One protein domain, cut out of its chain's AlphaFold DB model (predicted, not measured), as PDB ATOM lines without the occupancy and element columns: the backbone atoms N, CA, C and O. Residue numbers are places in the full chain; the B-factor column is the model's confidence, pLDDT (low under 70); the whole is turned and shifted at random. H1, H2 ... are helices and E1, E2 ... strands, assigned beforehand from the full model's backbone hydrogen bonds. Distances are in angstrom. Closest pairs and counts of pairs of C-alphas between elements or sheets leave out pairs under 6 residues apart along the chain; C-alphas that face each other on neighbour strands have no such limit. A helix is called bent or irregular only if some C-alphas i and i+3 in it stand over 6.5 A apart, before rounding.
ATOM      1  N   ILE A   2     138.475 101.554 103.907       88.31
ATOM      2  CA  ILE A   2     138.790 102.912 103.465       88.31
ATOM      3  C   ILE A   2     137.633 103.435 102.615       88.31
ATOM      4  O   ILE A   2     137.111 102.729 101.758       88.31
ATOM      5  N   VAL A   3     137.177 104.650 102.914       91.56
ATOM      6  CA  VAL A   3     136.052 105.294 102.224       91.56
ATOM      7  C   VAL A   3     136.476 106.696 101.815       91.56
ATOM      8  O   VAL A   3     137.016 107.432 102.639       91.56
ATOM      9  N   GLN A   4     136.241 107.068 100.557       94.00
ATOM     10  CA  GLN A   4     136.436 108.445 100.107       94.00
ATOM     11  C   GLN A   4     135.407 109.352 100.784       94.00
ATOM     12  O   GLN A   4     134.226 109.019 100.863       94.00
ATOM     13  N   MET A   5     135.867 110.477 101.318       94.75
ATOM     14  CA  MET A   5     135.024 111.399 102.063       94.75
ATOM     15  C   MET A   5     134.299 112.344 101.109       94.75
ATOM     16  O   MET A   5     134.928 112.984 100.269       94.75
ATOM     17  N   ASP A   6     132.985 112.463 101.285       95.06
ATOM     18  CA  ASP A   6     132.206 113.547 100.698       95.06
ATOM     19  C   ASP A   6     132.277 114.811 101.578       95.06
ATOM     20  O   ASP A   6     132.745 114.792 102.723       95.06
ATOM     21  N   GLU A   7     131.783 115.931 101.050       94.50
ATOM     22  CA  GLU A   7     131.780 117.220 101.757       94.50
ATOM     23  C   GLU A   7     131.001 117.170 103.079       94.50
ATOM     24  O   GLU A   7     131.370 117.811 104.069       94.50
ATOM     25  N   LYS A   8     129.942 116.355 103.136       93.94
ATOM     26  CA  LYS A   8     129.160 116.161 104.356       93.94
ATOM     27  C   LYS A   8     130.004 115.495 105.442       93.94
ATOM     28  O   LYS A   8     130.034 115.981 106.573       93.94
ATOM     29  N   LEU A   9     130.700 114.411 105.114       93.62
ATOM     30  CA  LEU A   9     131.524 113.668 106.057       93.62
ATOM     31  C   LEU A   9     132.742 114.484 106.504       93.62
ATOM     32  O   LEU A   9     133.067 114.468 107.692       93.62
ATOM     33  N   LYS A  10     133.369 115.254 105.603       94.88
ATOM     34  CA  LYS A  10     134.429 116.212 105.965       94.88
ATOM     35  C   LYS A  10     133.932 117.236 106.982       94.88
ATOM     36  O   LYS A  10     134.572 117.432 108.014       94.88
ATOM     37  N   LYS A  11     132.752 117.827 106.746       93.94
ATOM     38  CA  LYS A  11     132.133 118.785 107.673       93.94
ATOM     39  C   LYS A  11     131.854 118.154 109.037       93.94
ATOM     40  O   LYS A  11     132.195 118.751 110.054       93.94
ATOM     41  N   GLU A  12     131.294 116.944 109.070       92.62
ATOM     42  CA  GLU A  12     131.029 116.197 110.308       92.62
ATOM     43  C   GLU A  12     132.304 115.829 111.085       92.62
ATOM     44  O   GLU A  12     132.261 115.699 112.308       92.62
ATOM     45  N   MET A  13     133.428 115.665 110.384       92.88
ATOM     46  CA  MET A  13     134.737 115.322 110.948       92.88
ATOM     47  C   MET A  13     135.672 116.535 111.061       92.88
ATOM     48  O   MET A  13     136.889 116.376 111.156       92.88
ATOM     49  N   SER A  14     135.107 117.742 111.083       93.06
ATOM     50  CA  SER A  14     135.819 119.003 111.279       93.06
ATOM     51  C   SER A  14     135.180 119.806 112.411       93.06
ATOM     52  O   SER A  14     133.984 119.699 112.685       93.06
ATOM     53  N   ARG A  15     135.975 120.632 113.091       91.19
ATOM     54  CA  ARG A  15     135.485 121.613 114.063       91.19
ATOM     55  C   ARG A  15     136.085 122.955 113.697       91.19
ATOM     56  O   ARG A  15     137.302 123.089 113.708       91.19
ATOM     57  N   GLU A  16     135.223 123.918 113.368       89.88
ATOM     58  CA  GLU A  16     135.638 125.255 112.909       89.88
ATOM     59  C   GLU A  16     136.640 125.186 111.739       89.88
ATOM     60  O   GLU A  16     137.631 125.903 111.715       89.88
ATOM     61  N   GLY A  17     136.409 124.270 110.791       90.44
ATOM     62  CA  GLY A  17     137.276 124.102 109.621       90.44
ATOM     63  C   GLY A  17     138.591 123.354 109.876       90.44
ATOM     64  O   GLY A  17     139.465 123.382 109.024       90.44
ATOM     65  N   SER A  18     138.755 122.671 111.014       93.25
ATOM     66  CA  SER A  18     139.958 121.867 111.282       93.25
ATOM     67  C   SER A  18     139.613 120.448 111.737       93.25
ATOM     68  O   SER A  18     138.836 120.245 112.682       93.25
ATOM     69  N   HIS A  19     140.217 119.449 111.089       93.44
ATOM     70  CA  HIS A  19     140.157 118.054 111.531       93.44
ATOM     71  C   HIS A  19     141.059 117.820 112.751       93.44
ATOM     72  O   HIS A  19     140.730 117.032 113.647       93.44
ATOM     73  N   LEU A  20     142.184 118.534 112.835       92.31
ATOM     74  CA  LEU A  20     143.072 118.482 113.998       92.31
ATOM     75  C   LEU A  20     142.359 118.994 115.256       92.31
ATOM     76  O   LEU A  20     142.389 118.339 116.304       92.31
ATOM     77  N   LYS A  21     141.629 120.110 115.148       91.81
ATOM     78  CA  LYS A  21     140.797 120.638 116.238       91.81
ATOM     79  C   LYS A  21     139.649 119.695 116.591       91.81
ATOM     80  O   LYS A  21     139.380 119.491 117.776       91.81
ATOM     81  N   TYR A  22     139.009 119.078 115.594       90.50
ATOM     82  CA  TYR A  22     137.992 118.043 115.810       90.50
ATOM     83  C   TYR A  22     138.545 116.872 116.630       90.50
ATOM     84  O   TYR A  22     137.990 116.538 117.677       90.50
ATOM     85  N   THR A  23     139.689 116.313 116.233       87.88
ATOM     86  CA  THR A  23     140.341 115.214 116.964       87.88
ATOM     87  C   THR A  23     140.712 115.635 118.390       87.88
ATOM     88  O   THR A  23     140.494 114.889 119.344       87.88
ATOM     89  N   ARG A  24     141.224 116.861 118.563       85.44
ATOM     90  CA  ARG A  24     141.611 117.413 119.870       85.44
ATOM     91  C   ARG A  24     140.429 117.688 120.794       85.44
ATOM     92  O   ARG A  24     140.593 117.649 122.011       85.44
ATOM     93  N   SER A  25     139.257 117.964 120.230       83.56
ATOM     94  CA  SER A  25     138.045 118.241 121.002       83.56
ATOM     95  C   SER A  25     137.463 117.043 121.733       83.56
ATOM     96  O   SER A  25     136.521 117.185 122.509       83.56
ATOM     97  N   ARG A  26     138.012 115.857 121.490       77.19
ATOM     98  CA  ARG A  26     137.551 114.647 122.132       77.19
ATOM     99  C   ARG A  26     138.325 114.371 123.415       77.19
ATOM    100  O   ARG A  26     139.542 114.191 123.399       77.19
ATOM    101  N   GLY A  27     137.581 114.261 124.511       70.19
ATOM    102  CA  GLY A  27     138.124 113.946 125.828       70.19
ATOM    103  C   GLY A  27     138.813 115.135 126.501       70.19
ATOM    104  O   GLY A  27     138.691 116.283 126.082       70.19
ATOM    105  N   GLY A  28     139.526 114.847 127.586       76.62
ATOM    106  CA  GLY A  28     140.127 115.855 128.456       76.62
ATOM    107  C   GLY A  28     139.245 116.206 129.656       76.62
ATOM    108  O   GLY A  28     138.055 115.888 129.705       76.62
ATOM    109  N   ALA A  29     139.853 116.860 130.646       82.44
ATOM    110  CA  ALA A  29     139.199 117.174 131.916       82.44
ATOM    111  C   ALA A  29     137.918 118.007 131.735       82.44
ATOM    112  O   ALA A  29     136.939 117.777 132.438       82.44
ATOM    113  N   GLY A  30     137.892 118.918 130.752       86.50
ATOM    114  CA  GLY A  30     136.711 119.729 130.441       86.50
ATOM    115  C   GLY A  30     135.495 118.887 130.048       86.50
ATOM    116  O   GLY A  30     134.429 119.034 130.640       86.50
ATOM    117  N   ALA A  31     135.670 117.939 129.121       87.00
ATOM    118  CA  ALA A  31     134.609 117.017 128.713       87.00
ATOM    119  C   ALA A  31     134.119 116.139 129.880       87.00
ATOM    120  O   ALA A  31     132.917 115.910 130.012       87.00
ATOM    121  N   GLY A  32     135.036 115.691 130.748       88.75
ATOM    122  CA  GLY A  32     134.698 114.922 131.949       88.75
ATOM    123  C   GLY A  32     133.844 115.713 132.946       88.75
ATOM    124  O   GLY A  32     132.836 115.202 133.423       88.75
ATOM    125  N   LEU A  33     134.197 116.974 133.208       93.56
ATOM    126  CA  LEU A  33     133.424 117.851 134.094       93.56
ATOM    127  C   LEU A  33     132.032 118.158 133.532       93.56
ATOM    128  O   LEU A  33     131.055 118.097 134.271       93.56
ATOM    129  N   ILE A  34     131.919 118.420 132.225       93.88
ATOM    130  CA  ILE A  34     130.614 118.629 131.579       93.88
ATOM    131  C   ILE A  34     129.737 117.382 131.744       93.88
ATOM    132  O   ILE A  34     128.585 117.501 132.157       93.88
ATOM    133  N   ALA A  35     130.279 116.190 131.470       93.12
ATOM    134  CA  ALA A  35     129.544 114.938 131.629       93.12
ATOM    135  C   ALA A  35     129.099 114.711 133.083       93.12
ATOM    136  O   ALA A  35     127.938 114.389 133.316       93.12
ATOM    137  N   ALA A  36     129.984 114.943 134.059       94.25
ATOM    138  CA  ALA A  36     129.653 114.836 135.478       94.25
ATOM    139  C   ALA A  36     128.526 115.802 135.880       94.25
ATOM    140  O   ALA A  36     127.568 115.393 136.534       94.25
ATOM    141  N   GLY A  37     128.594 117.062 135.440       96.00
ATOM    142  CA  GLY A  37     127.554 118.049 135.719       96.00
ATOM    143  C   GLY A  37     126.199 117.680 135.111       96.00
ATOM    144  O   GLY A  37     125.179 117.779 135.790       96.00
ATOM    145  N   VAL A  38     126.177 117.169 133.875       96.31
ATOM    146  CA  VAL A  38     124.949 116.636 133.256       96.31
ATOM    147  C   VAL A  38     124.403 115.451 134.057       96.31
ATOM    148  O   VAL A  38     123.200 115.397 134.310       96.31
ATOM    149  N   CYS A  39     125.260 114.534 134.514       96.56
ATOM    150  CA  CYS A  39     124.840 113.413 135.353       96.56
ATOM    151  C   CYS A  39     124.187 113.876 136.662       96.56
ATOM    152  O   CYS A  39     123.146 113.335 137.022       96.56
ATOM    153  N   PHE A  40     124.730 114.889 137.347       94.81
ATOM    154  CA  PHE A  40     124.110 115.431 138.564       94.81
ATOM    155  C   PHE A  40     122.699 115.974 138.313       94.81
ATOM    156  O   PHE A  40     121.793 115.701 139.100       94.81
ATOM    157  N   ILE A  41     122.490 116.676 137.195       96.56
ATOM    158  CA  ILE A  41     121.169 117.190 136.808       96.56
ATOM    159  C   ILE A  41     120.201 116.030 136.550       96.56
ATOM    160  O   ILE A  41     119.086 116.027 137.069       96.56
ATOM    161  N   VAL A  42     120.627 115.021 135.785       96.69
ATOM    162  CA  VAL A  42     119.792 113.854 135.462       96.69
ATOM    163  C   VAL A  42     119.431 113.064 136.720       96.69
ATOM    164  O   VAL A  42     118.267 112.717 136.909       96.69
ATOM    165  N   ILE A  43     120.397 112.821 137.607       95.38
ATOM    166  CA  ILE A  43     120.165 112.129 138.880       95.38
ATOM    167  C   ILE A  43     119.172 112.915 139.738       95.38
ATOM    168  O   ILE A  43     118.247 112.321 140.286       95.38
ATOM    169  N   ALA A  44     119.306 114.240 139.814       94.56
ATOM    170  CA  ALA A  44     118.370 115.073 140.557       94.56
ATOM    171  C   ALA A  44     116.946 114.997 139.989       94.56
ATOM    172  O   ALA A  44     116.000 114.891 140.761       94.56
ATOM    173  N   ILE A  45     116.783 114.976 138.662       95.56
ATOM    174  CA  ILE A  45     115.473 114.802 138.013       95.56
ATOM    175  C   ILE A  45     114.863 113.436 138.352       95.56
ATOM    176  O   ILE A  45     113.686 113.355 138.701       95.56
ATOM    177  N   ILE A  46     115.656 112.364 138.284       95.81
ATOM    178  CA  ILE A  46     115.185 111.005 138.589       95.81
ATOM    179  C   ILE A  46     114.783 110.894 140.067       95.81
ATOM    180  O   ILE A  46     113.708 110.380 140.372       95.81
ATOM    181  N   LEU A  47     115.609 111.407 140.983       93.38
ATOM    182  CA  LEU A  47     115.323 111.398 142.420       93.38
ATOM    183  C   LEU A  47     114.108 112.262 142.771       93.38
ATOM    184  O   LEU A  47     113.276 111.849 143.575       93.38
ATOM    185  N   ALA A  48     113.973 113.428 142.141       92.50
ATOM    186  CA  ALA A  48     112.811 114.299 142.279       92.50
ATOM    187  C   ALA A  48     111.513 113.584 141.889       92.50
ATOM    188  O   ALA A  48     110.540 113.633 142.638       92.50
ATOM    189  N   ALA A  49     111.509 112.884 140.751       92.19
ATOM    190  CA  ALA A  49     110.356 112.112 140.301       92.19
ATOM    191  C   ALA A  49     110.042 110.941 141.247       92.19
ATOM    192  O   ALA A  49     108.884 110.729 141.599       92.19
ATOM    193  N   ALA A  50     111.069 110.212 141.695       92.38
ATOM    194  CA  ALA A  50     110.911 109.053 142.572       92.38
ATOM    195  C   ALA A  50     110.385 109.414 143.971       92.38
ATOM    196  O   ALA A  50     109.661 108.630 144.579       92.38
ATOM    197  N   LEU A  51     110.746 110.591 144.489       92.25
ATOM    198  CA  LEU A  51     110.424 111.009 145.857       92.25
ATOM    199  C   LEU A  51     109.255 112.001 145.942       92.25
ATOM    200  O   LEU A  51     108.886 112.409 147.043       92.25
ATOM    201  N   TYR A  52     108.647 112.370 144.810       91.56
ATOM    202  CA  TYR A  52     107.584 113.377 144.742       91.56
ATOM    203  C   TYR A  52     106.392 113.085 145.653       91.56
ATOM    204  O   TYR A  52     105.937 113.967 146.382       91.56
ATOM    205  N   THR A  53     105.917 111.841 145.662       87.81
ATOM    206  CA  THR A  53     104.764 111.423 146.471       87.81
ATOM    207  C   THR A  53     105.085 111.277 147.959       87.81
ATOM    208  O   THR A  53     104.164 111.254 148.768       87.81
ATOM    209  N   ILE A  54     106.371 111.190 148.324       91.50
ATOM    210  CA  ILE A  54     106.829 110.951 149.700       91.50
ATOM    211  C   ILE A  54     107.207 112.266 150.390       91.50
ATOM    212  O   ILE A  54     106.837 112.492 151.538       91.50
ATOM    213  N   LEU A  55     107.958 113.131 149.704       86.62
ATOM    214  CA  LEU A  55     108.555 114.336 150.294       86.62
ATOM    215  C   LEU A  55     107.754 115.618 150.019       86.62
ATOM    216  O   LEU A  55     108.008 116.652 150.637       86.62
ATOM    217  N   GLY A  56     106.792 115.563 149.095       88.81
ATOM    218  CA  GLY A  56     106.009 116.720 148.678       88.81
ATOM    219  C   GLY A  56     106.799 117.721 147.824       88.81
ATOM    220  O   GLY A  56     108.018 117.640 147.649       88.81
ATOM    221  N   LEU A  57     106.073 118.692 147.266       89.50
ATOM    222  CA  LEU A  57     106.583 119.608 146.241       89.50
ATOM    223  C   LEU A  57     107.784 120.444 146.716       89.50
ATOM    224  O   LEU A  57     108.746 120.613 145.970       89.50
ATOM    225  N   SER A  58     107.753 120.941 147.954       89.62
ATOM    226  CA  SER A  58     108.775 121.844 148.498       89.62
ATOM    227  C   SER A  58     110.150 121.175 148.592       89.62
ATOM    228  O   SER A  58     111.149 121.735 148.145       89.62
ATOM    229  N   ALA A  59     110.208 119.955 149.132       87.38
ATOM    230  CA  ALA A  59     111.456 119.208 149.276       87.38
ATOM    231  C   ALA A  59     112.010 118.750 147.918       87.38
ATOM    232  O   ALA A  59     113.217 118.817 147.686       87.38
ATOM    233  N   VAL A  60     111.136 118.356 146.987       92.12
ATOM    234  CA  VAL A  60     111.540 118.025 145.615       92.12
ATOM    235  C   VAL A  60     112.081 119.243 144.865       92.12
ATOM    236  O   VAL A  60     113.086 119.125 144.161       92.12
ATOM    237  N   ALA A  61     111.478 120.420 145.040       92.00
ATOM    238  CA  ALA A  61     111.974 121.653 144.437       92.00
ATOM    239  C   ALA A  61     113.393 121.994 144.922       92.00
ATOM    240  O   ALA A  61     114.248 122.354 144.112       92.00
ATOM    241  N   VAL A  62     113.676 121.812 146.218       92.50
ATOM    242  CA  VAL A  62     115.025 121.992 146.783       92.50
ATOM    243  C   VAL A  62     116.015 120.983 146.195       92.50
ATOM    244  O   VAL A  62     117.127 121.363 145.832       92.50
ATOM    245  N   LEU A  63     115.617 119.716 146.041       91.31
ATOM    246  CA  LEU A  63     116.458 118.675 145.442       91.31
ATOM    247  C   LEU A  63     116.820 119.008 143.986       91.31
ATOM    248  O   LEU A  63     117.992 118.940 143.609       91.31
ATOM    249  N   LEU A  64     115.836 119.426 143.184       93.75
ATOM    250  CA  LEU A  64     116.055 119.866 141.803       93.75
ATOM    251  C   LEU A  64     116.976 121.085 141.736       93.75
ATOM    252  O   LEU A  64     117.920 121.093 140.948       93.75
ATOM    253  N   ALA A  65     116.740 122.091 142.582       94.19
ATOM    254  CA  ALA A  65     117.585 123.278 142.649       94.19
ATOM    255  C   ALA A  65     119.034 122.916 143.012       94.19
ATOM    256  O   ALA A  65     119.963 123.367 142.343       94.19
ATOM    257  N   GLY A  66     119.238 122.042 144.003       92.81
ATOM    258  CA  GLY A  66     120.562 121.550 144.387       92.81
ATOM    259  C   GLY A  66     121.270 120.811 143.251       92.81
ATOM    260  O   GLY A  66     122.437 121.082 142.969       92.81
ATOM    261  N   GLY A  67     120.553 119.938 142.540       93.56
ATOM    262  CA  GLY A  67     121.072 119.232 141.370       93.56
ATOM    263  C   GLY A  67     121.465 120.152 140.217       93.56
ATOM    264  O   GLY A  67     122.514 119.958 139.606       93.56
ATOM    265  N   LEU A  68     120.660 121.183 139.945       95.19
ATOM    266  CA  LEU A  68     120.957 122.194 138.928       95.19
ATOM    267  C   LEU A  68     122.174 123.040 139.302       95.19
ATOM    268  O   LEU A  68     123.040 123.259 138.455       95.19
ATOM    269  N   VAL A  69     122.270 123.484 140.560       96.31
ATOM    270  CA  VAL A  69     123.415 124.263 141.050       96.31
ATOM    271  C   VAL A  69     124.693 123.434 140.974       96.31
ATOM    272  O   VAL A  69     125.670 123.885 140.379       96.31
ATOM    273  N   LEU A  70     124.684 122.204 141.497       94.50
ATOM    274  CA  LEU A  70     125.832 121.302 141.392       94.50
ATOM    275  C   LEU A  70     126.179 121.026 139.927       94.50
ATOM    276  O   LEU A  70     127.333 121.161 139.533       94.50
ATOM    277  N   GLY A  71     125.188 120.733 139.086       96.12
ATOM    278  CA  GLY A  71     125.390 120.551 137.652       96.12
ATOM    279  C   GLY A  71     126.087 121.742 136.992       96.12
ATOM    280  O   GLY A  71     127.082 121.568 136.287       96.12
ATOM    281  N   ALA A  72     125.618 122.960 137.268       95.69
ATOM    282  CA  ALA A  72     126.199 124.192 136.745       95.69
ATOM    283  C   ALA A  72     127.641 124.419 137.233       95.69
ATOM    284  O   ALA A  72     128.500 124.788 136.428       95.69
ATOM    285  N   VAL A  73     127.925 124.134 138.512       96.50
ATOM    286  CA  VAL A  73     129.272 124.226 139.107       96.50
ATOM    287  C   VAL A  73     130.279 123.336 138.376       96.50
ATOM    288  O   VAL A  73     131.440 123.714 138.257       96.50
ATOM    289  N   PHE A  74     129.857 122.193 137.835       95.88
ATOM    290  CA  PHE A  74     130.723 121.326 137.031       95.88
ATOM    291  C   PHE A  74     130.763 121.728 135.547       95.88
ATOM    292  O   PHE A  74     131.837 121.759 134.938       95.88
ATOM    293  N   ILE A  75     129.619 122.081 134.953       96.38
ATOM    294  CA  ILE A  75     129.523 122.411 133.522       96.38
ATOM    295  C   ILE A  75     130.309 123.681 133.184       96.38
ATOM    296  O   ILE A  75     131.046 123.683 132.199       96.38
ATOM    297  N   VAL A  76     130.191 124.753 133.975       95.00
ATOM    298  CA  VAL A  76     130.801 126.053 133.638       95.00
ATOM    299  C   VAL A  76     132.339 125.974 133.570       95.00
ATOM    300  O   VAL A  76     132.900 126.321 132.522       95.00
ATOM    301  N   PRO A  77     133.053 125.452 134.590       93.94
ATOM    302  CA  PRO A  77     134.492 125.206 134.491       93.94
ATOM    303  C   PRO A  77     134.836 124.192 133.399       93.94
ATOM    304  O   PRO A  77     135.842 124.352 132.710       93.94
ATOM    305  N   GLY A  78     133.991 123.175 133.200       92.88
ATOM    306  CA  GLY A  78     134.168 122.178 132.149       92.88
ATOM    307  C   GLY A  78     134.209 122.791 130.744       92.88
ATOM    308  O   GLY A  78     135.132 122.510 129.979       92.88
ATOM    309  N   VAL A  79     133.279 123.699 130.430       93.00
ATOM    310  CA  VAL A  79     133.241 124.444 129.158       93.00
ATOM    311  C   VAL A  79     134.474 125.328 128.997       93.00
ATOM    312  O   VAL A  79     135.067 125.369 127.918       93.00
ATOM    313  N   PHE A  80     134.889 126.027 130.055       92.50
ATOM    314  CA  PHE A  80     136.093 126.860 130.014       92.50
ATOM    315  C   PHE A  80     137.350 126.027 129.723       92.50
ATOM    316  O   PHE A  80     138.153 126.379 128.853       92.50
ATOM    317  N   LEU A  81     137.499 124.889 130.405       89.94
ATOM    318  CA  LEU A  81     138.622 123.978 130.212       89.94
ATOM    319  C   LEU A  81     138.609 123.335 128.822       89.94
ATOM    320  O   LEU A  81     139.670 123.266 128.204       89.94
ATOM    321  N   ASP A  82     137.448 122.931 128.294       88.06
ATOM    322  CA  ASP A  82     137.330 122.405 126.923       88.06
ATOM    323  C   ASP A  82     137.744 123.449 125.876       88.06
ATOM    324  O   ASP A  82     138.549 123.164 124.984       88.06
ATOM    325  N   LYS A  83     137.275 124.695 126.015       88.56
ATOM    326  CA  LYS A  83     137.660 125.794 125.118       88.56
ATOM    327  C   LYS A  83     139.162 126.058 125.156       88.56
ATOM    328  O   LYS A  83     139.794 126.148 124.106       88.56
ATOM    329  N   ARG A  84     139.765 126.125 126.346       87.50
ATOM    330  CA  ARG A  84     141.216 126.330 126.490       87.50
ATOM    331  C   ARG A  84     142.013 125.169 125.891       87.50
ATOM    332  O   ARG A  84     143.013 125.378 125.206       87.50
ATOM    333  N   HIS A  85     141.565 123.947 126.144       85.31
ATOM    334  CA  HIS A  85     142.175 122.721 125.647       85.31
ATOM    335  C   HIS A  85     142.143 122.628 124.115       85.31
ATOM    336  O   HIS A  85     143.153 122.288 123.497       85.31
ATOM    337  N   THR A  86     141.003 122.969 123.511       86.62
ATOM    338  CA  THR A  86     140.817 122.974 122.056       86.62
ATOM    339  C   THR A  86     141.491 124.154 121.375       86.62
ATOM    340  O   THR A  86     142.010 123.970 120.285       86.62
ATOM    341  N   ALA A  87     141.567 125.332 121.999       88.75
ATOM    342  CA  ALA A  87     142.312 126.472 121.454       88.75
ATOM    343  C   ALA A  87     143.814 126.167 121.305       88.75
ATOM    344  O   ALA A  87     144.451 126.596 120.350       88.75
ATOM    345  N   GLY A  88     144.378 125.356 122.207       89.62
ATOM    346  CA  GLY A  88     145.779 124.934 122.161       89.62
ATOM    347  C   GLY A  88     146.101 123.796 121.183       89.62
ATOM    348  O   GLY A  88     147.200 123.244 121.269       89.62
ATOM    349  N   TYR A  89     145.176 123.391 120.302       91.06
ATOM    350  CA  TYR A  89     145.370 122.226 119.428       91.06
ATOM    351  C   TYR A  89     146.587 122.367 118.502       91.06
ATOM    352  O   TYR A  89     147.368 121.424 118.402       91.06
ATOM    353  N   MET A  90     146.799 123.540 117.897       93.44
ATOM    354  CA  MET A  90     147.909 123.762 116.965       93.44
ATOM    355  C   MET A  90     149.258 123.578 117.667       93.44
ATOM    356  O   MET A  90     150.061 122.730 117.287       93.44
ATOM    357  N   LYS A  91     149.445 124.258 118.807       92.88
ATOM    358  CA  LYS A  91     150.637 124.110 119.657       92.88
ATOM    359  C   LYS A  91     150.861 122.663 120.108       92.88
ATOM    360  O   LYS A  91     152.005 122.224 120.217       92.88
ATOM    361  N   TYR A  92     149.784 121.922 120.385       90.56
ATOM    362  CA  TYR A  92     149.870 120.498 120.711       90.56
ATOM    363  C   TYR A  92     150.440 119.693 119.538       90.56
ATOM    364  O   TYR A  92     151.403 118.949 119.737       90.56
ATOM    365  N   TYR A  93     149.881 119.852 118.335       91.38
ATOM    366  CA  TYR A  93     150.330 119.109 117.161       91.38
ATOM    367  C   TYR A  93     151.758 119.482 116.781       91.38
ATOM    368  O   TYR A  93     152.567 118.571 116.674       91.38
ATOM    369  N   MET A  94     152.120 120.768 116.746       93.00
ATOM    370  CA  MET A  94     153.499 121.201 116.478       93.00
ATOM    371  C   MET A  94     154.499 120.543 117.434       93.00
ATOM    372  O   MET A  94     155.490 119.954 117.011       93.00
ATOM    373  N   LYS A  95     154.210 120.565 118.744       91.50
ATOM    374  CA  LYS A  95     155.085 119.962 119.760       91.50
ATOM    375  C   LYS A  95     155.210 118.443 119.605       91.50
ATOM    376  O   LYS A  95     156.247 117.884 119.943       91.50
ATOM    377  N   LYS A  96     154.138 117.762 119.195       88.75
ATOM    378  CA  LYS A  96     154.070 116.293 119.163       88.75
ATOM    379  C   LYS A  96     154.477 115.683 117.832       88.75
ATOM    380  O   LYS A  96     154.962 114.560 117.836       88.75
ATOM    381  N   SER A  97     154.248 116.380 116.726       89.12
ATOM    382  CA  SER A  97     154.624 115.937 115.389       89.12
ATOM    383  C   SER A  97     155.942 116.534 114.923       89.12
ATOM    384  O   SER A  97     156.530 115.980 114.009       89.12
ATOM    385  N   GLY A  98     156.402 117.646 115.508       90.00
ATOM    386  CA  GLY A  98     157.562 118.401 115.026       90.00
ATOM    387  C   GLY A  98     157.299 119.209 113.751       90.00
ATOM    388  O   GLY A  98     158.241 119.771 113.206       90.00
ATOM    389  N   TYR A  99     156.048 119.270 113.281       93.31
ATOM    390  CA  TYR A  99     155.669 120.046 112.098       93.31
ATOM    391  C   TYR A  99     155.423 121.509 112.450       93.31
ATOM    392  O   TYR A  99     155.001 121.850 113.559       93.31
ATOM    393  N   THR A 100     155.674 122.372 111.478       95.62
ATOM    394  CA  THR A 100     155.364 123.796 111.549       95.62
ATOM    395  C   THR A 100     153.858 124.036 111.463       95.62
ATOM    396  O   THR A 100     153.090 123.200 110.991       95.62
ATOM    397  N   GLU A 101     153.415 125.213 111.895       96.38
ATOM    398  CA  GLU A 101     152.013 125.615 111.760       96.38
ATOM    399  C   GLU A 101     151.555 125.652 110.292       96.38
ATOM    400  O   GLU A 101     150.439 125.241 109.988       96.38
ATOM    401  N   ALA A 102     152.425 126.073 109.367       97.12
ATOM    402  CA  ALA A 102     152.120 126.101 107.937       97.12
ATOM    403  C   ALA A 102     151.835 124.699 107.375       97.12
ATOM    404  O   ALA A 102     150.857 124.518 106.652       97.12
ATOM    405  N   GLU A 103     152.641 123.705 107.756       96.50
ATOM    406  CA  GLU A 103     152.446 122.303 107.365       96.50
ATOM    407  C   GLU A 103     151.155 121.717 107.967       96.50
ATOM    408  O   GLU A 103     150.405 121.010 107.299       96.50
ATOM    409  N   LEU A 104     150.833 122.047 109.220       96.44
ATOM    410  CA  LEU A 104     149.586 121.596 109.850       96.44
ATOM    411  C   LEU A 104     148.342 122.260 109.234       96.44
ATOM    412  O   LEU A 104     147.314 121.607 109.064       96.44
ATOM    413  N   ASN A 105     148.440 123.534 108.852       96.31
ATOM    414  CA  ASN A 105     147.392 124.226 108.101       96.31
ATOM    415  C   ASN A 105     147.236 123.658 106.684       96.31
ATOM    416  O   ASN A 105     146.128 123.621 106.152       96.31
ATOM    417  N   GLU A 106     148.324 123.198 106.064       96.88
ATOM    418  CA  GLU A 106     148.268 122.460 104.804       96.88
ATOM    419  C   GLU A 106     147.502 121.144 104.947       96.88
ATOM    420  O   GLU A 106     146.633 120.881 104.117       96.88
ATOM    421  N   PHE A 107     147.735 120.376 106.014       96.75
ATOM    422  CA  PHE A 107     146.934 119.184 106.297       96.75
ATOM    423  C   PHE A 107     145.432 119.502 106.374       96.75
ATOM    424  O   PHE A 107     144.633 118.847 105.706       96.75
ATOM    425  N   ASP A 108     145.032 120.506 107.164       96.56
ATOM    426  CA  ASP A 108     143.612 120.865 107.302       96.56
ATOM    427  C   ASP A 108     143.027 121.381 105.969       96.56
ATOM    428  O   ASP A 108     141.887 121.057 105.625       96.56
ATOM    429  N   ARG A 109     143.816 122.112 105.168       96.44
ATOM    430  CA  ARG A 109     143.427 122.557 103.821       96.44
ATOM    431  C   ARG A 109     143.224 121.381 102.865       96.44
ATOM    432  O   ARG A 109     142.232 121.376 102.139       96.44
ATOM    433  N   GLU A 110     144.133 120.407 102.848       96.56
ATOM    434  CA  GLU A 110     144.004 119.192 102.032       96.56
ATOM    435  C   GLU A 110     142.814 118.344 102.470       96.56
ATOM    436  O   GLU A 110     142.062 117.862 101.628       96.56
ATOM    437  N   PHE A 111     142.602 118.206 103.778       96.94
ATOM    438  CA  PHE A 111     141.462 117.482 104.323       96.94
ATOM    439  C   PHE A 111     140.125 118.089 103.876       96.94
ATOM    440  O   PHE A 111     139.224 117.358 103.462       96.94
ATOM    441  N   LEU A 112     139.988 119.417 103.961       95.12
ATOM    442  CA  LEU A 112     138.752 120.104 103.593       95.12
ATOM    443  C   LEU A 112     138.548 120.160 102.079       95.12
ATOM    444  O   LEU A 112     137.495 119.771 101.586       95.12
ATOM    445  N   ASN A 113     139.549 120.615 101.329       93.75
ATOM    446  CA  ASN A 113     139.363 120.996  99.926       93.75
ATOM    447  C   ASN A 113     139.856 119.938  98.930       93.75
ATOM    448  O   ASN A 113     139.543 120.026  97.746       93.75
ATOM    449  N   GLY A 114     140.648 118.965  99.382       92.31
ATOM    450  CA  GLY A 114     141.238 117.928  98.539       92.31
ATOM    451  C   GLY A 114     140.498 116.595  98.596       92.31
ATOM    452  O   GLY A 114     139.432 116.454  99.208       92.31
ATOM    453  N   GLU A 115     141.094 115.590  97.958       93.81
ATOM    454  CA  GLU A 115     140.687 114.202  98.140       93.81
ATOM    455  C   GLU A 115     141.148 113.713  99.513       93.81
ATOM    456  O   GLU A 115     142.337 113.726  99.843       93.81
ATOM    457  N   ALA A 116     140.186 113.276 100.319       95.81
ATOM    458  CA  ALA A 116     140.433 112.720 101.635       95.81
ATOM    459  C   ALA A 116     139.727 111.373 101.758       95.81
ATOM    460  O   ALA A 116     138.602 111.186 101.292       95.81
ATOM    461  N   TYR A 117     140.388 110.436 102.419       95.31
ATOM    462  CA  TYR A 117     139.885 109.105 102.694       95.31
ATOM    463  C   TYR A 117     139.889 108.862 104.194       95.31
ATOM    464  O   TYR A 117     140.852 109.177 104.896       95.31
ATOM    465  N   VAL A 118     138.820 108.244 104.680       94.06
ATOM    466  CA  VAL A 118     138.703 107.814 106.066       94.06
ATOM    467  C   VAL A 118     139.021 106.325 106.172       94.06
ATOM    468  O   VAL A 118     138.350 105.483 105.575       94.06
ATOM    469  N   ALA A 119     140.040 105.986 106.956       92.44
ATOM    470  CA  ALA A 119     140.399 104.615 107.292       92.44
ATOM    471  C   ALA A 119     139.671 104.197 108.577       92.44
ATOM    472  O   ALA A 119     140.144 104.405 109.697       92.44
TER     473      ALA A 119
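This is residues 2 to 119 of the 246 residues of an uncharacterized protein of Clostridium sp. chh4-2 (UniProt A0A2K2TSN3). One very long helix, H3, folds back on itself, and its two arms H3a and H3b run side by side as a long arm that sticks out from a small head. The head, at the open end of this arm, is made of the short helices H1, H2, H4 and H5, set mostly crosswise, with the two short strands E1 and E2 at its far side, where the two ends of the printed part meet. The printed part has 118 residues, with five named helices and two named strands in the order E1, H1, H2, H3, H4, H5, E2; the class is mostly helix, and the sheet is antiparallel in the order E1 - E2. The whole is extended, with a radius of gyration of the C-alphas of 20.9 A and spans of 62 by 30 by 18 A, the long arm making the length.

E1 is residues 2 to 4, from C-alpha 2 at (138.790, 102.912, 103.465), and E2 is residues 117 to 119, ending at C-alpha 119 at (140.399, 104.615, 107.292). H1 is residues 7 to 12, H2 residues 19 to 24, H4 residues 89 to 97 and 11.9 A long, and H5 residues 101 to 113 and 17.9 A long. H3, residues 29 to 87, was assigned as one helix by its hydrogen bonds but is bent: C-alphas 54 and 57 are 9.3 A apart. Its arm H3a, residues 29 to 54, is 37.5 A long and ends at C-alpha 54 at (106.829, 110.951, 149.700); it has a kink of 28 degrees near residue 48 and is irregular, with C-alphas 50 and 53 7.7 A apart. The arm H3b, residues 57 to 87, is 44.0 A long.

E1 and E2 are antiparallel neighbours at 159 degrees, with N 118 and O 3 2.8 A apart, within hydrogen-bond range. H5, with residues 111 to 112 alone, touches H1 at a steep tilt of 57 degrees; the closest C-alphas, of Lys 10 and Leu 112, are 6.3 A apart. H2 touches H4 about perpendicular, at 89 degrees, closest at the C-alphas of Lys 21 and Tyr 89, 5.8 A. H3a and H3b touch at a shallow tilt of 10 degrees, opposite ways, closest at the C-alphas of Gly 37 and Gly 71, 3.8 A. Every O i to N i+4 pair is within hydrogen-bond range in H1, H2, H4 and H5, against 20 of 22 in H3a and 26 of 27 in H3b.

The two C-alphas farthest apart, of Ile 54 and Ala 102, are 63.4 A apart. The printed part has no cut and no long link. Its mean pLDDT is 92.2, and no printed residue is under 70.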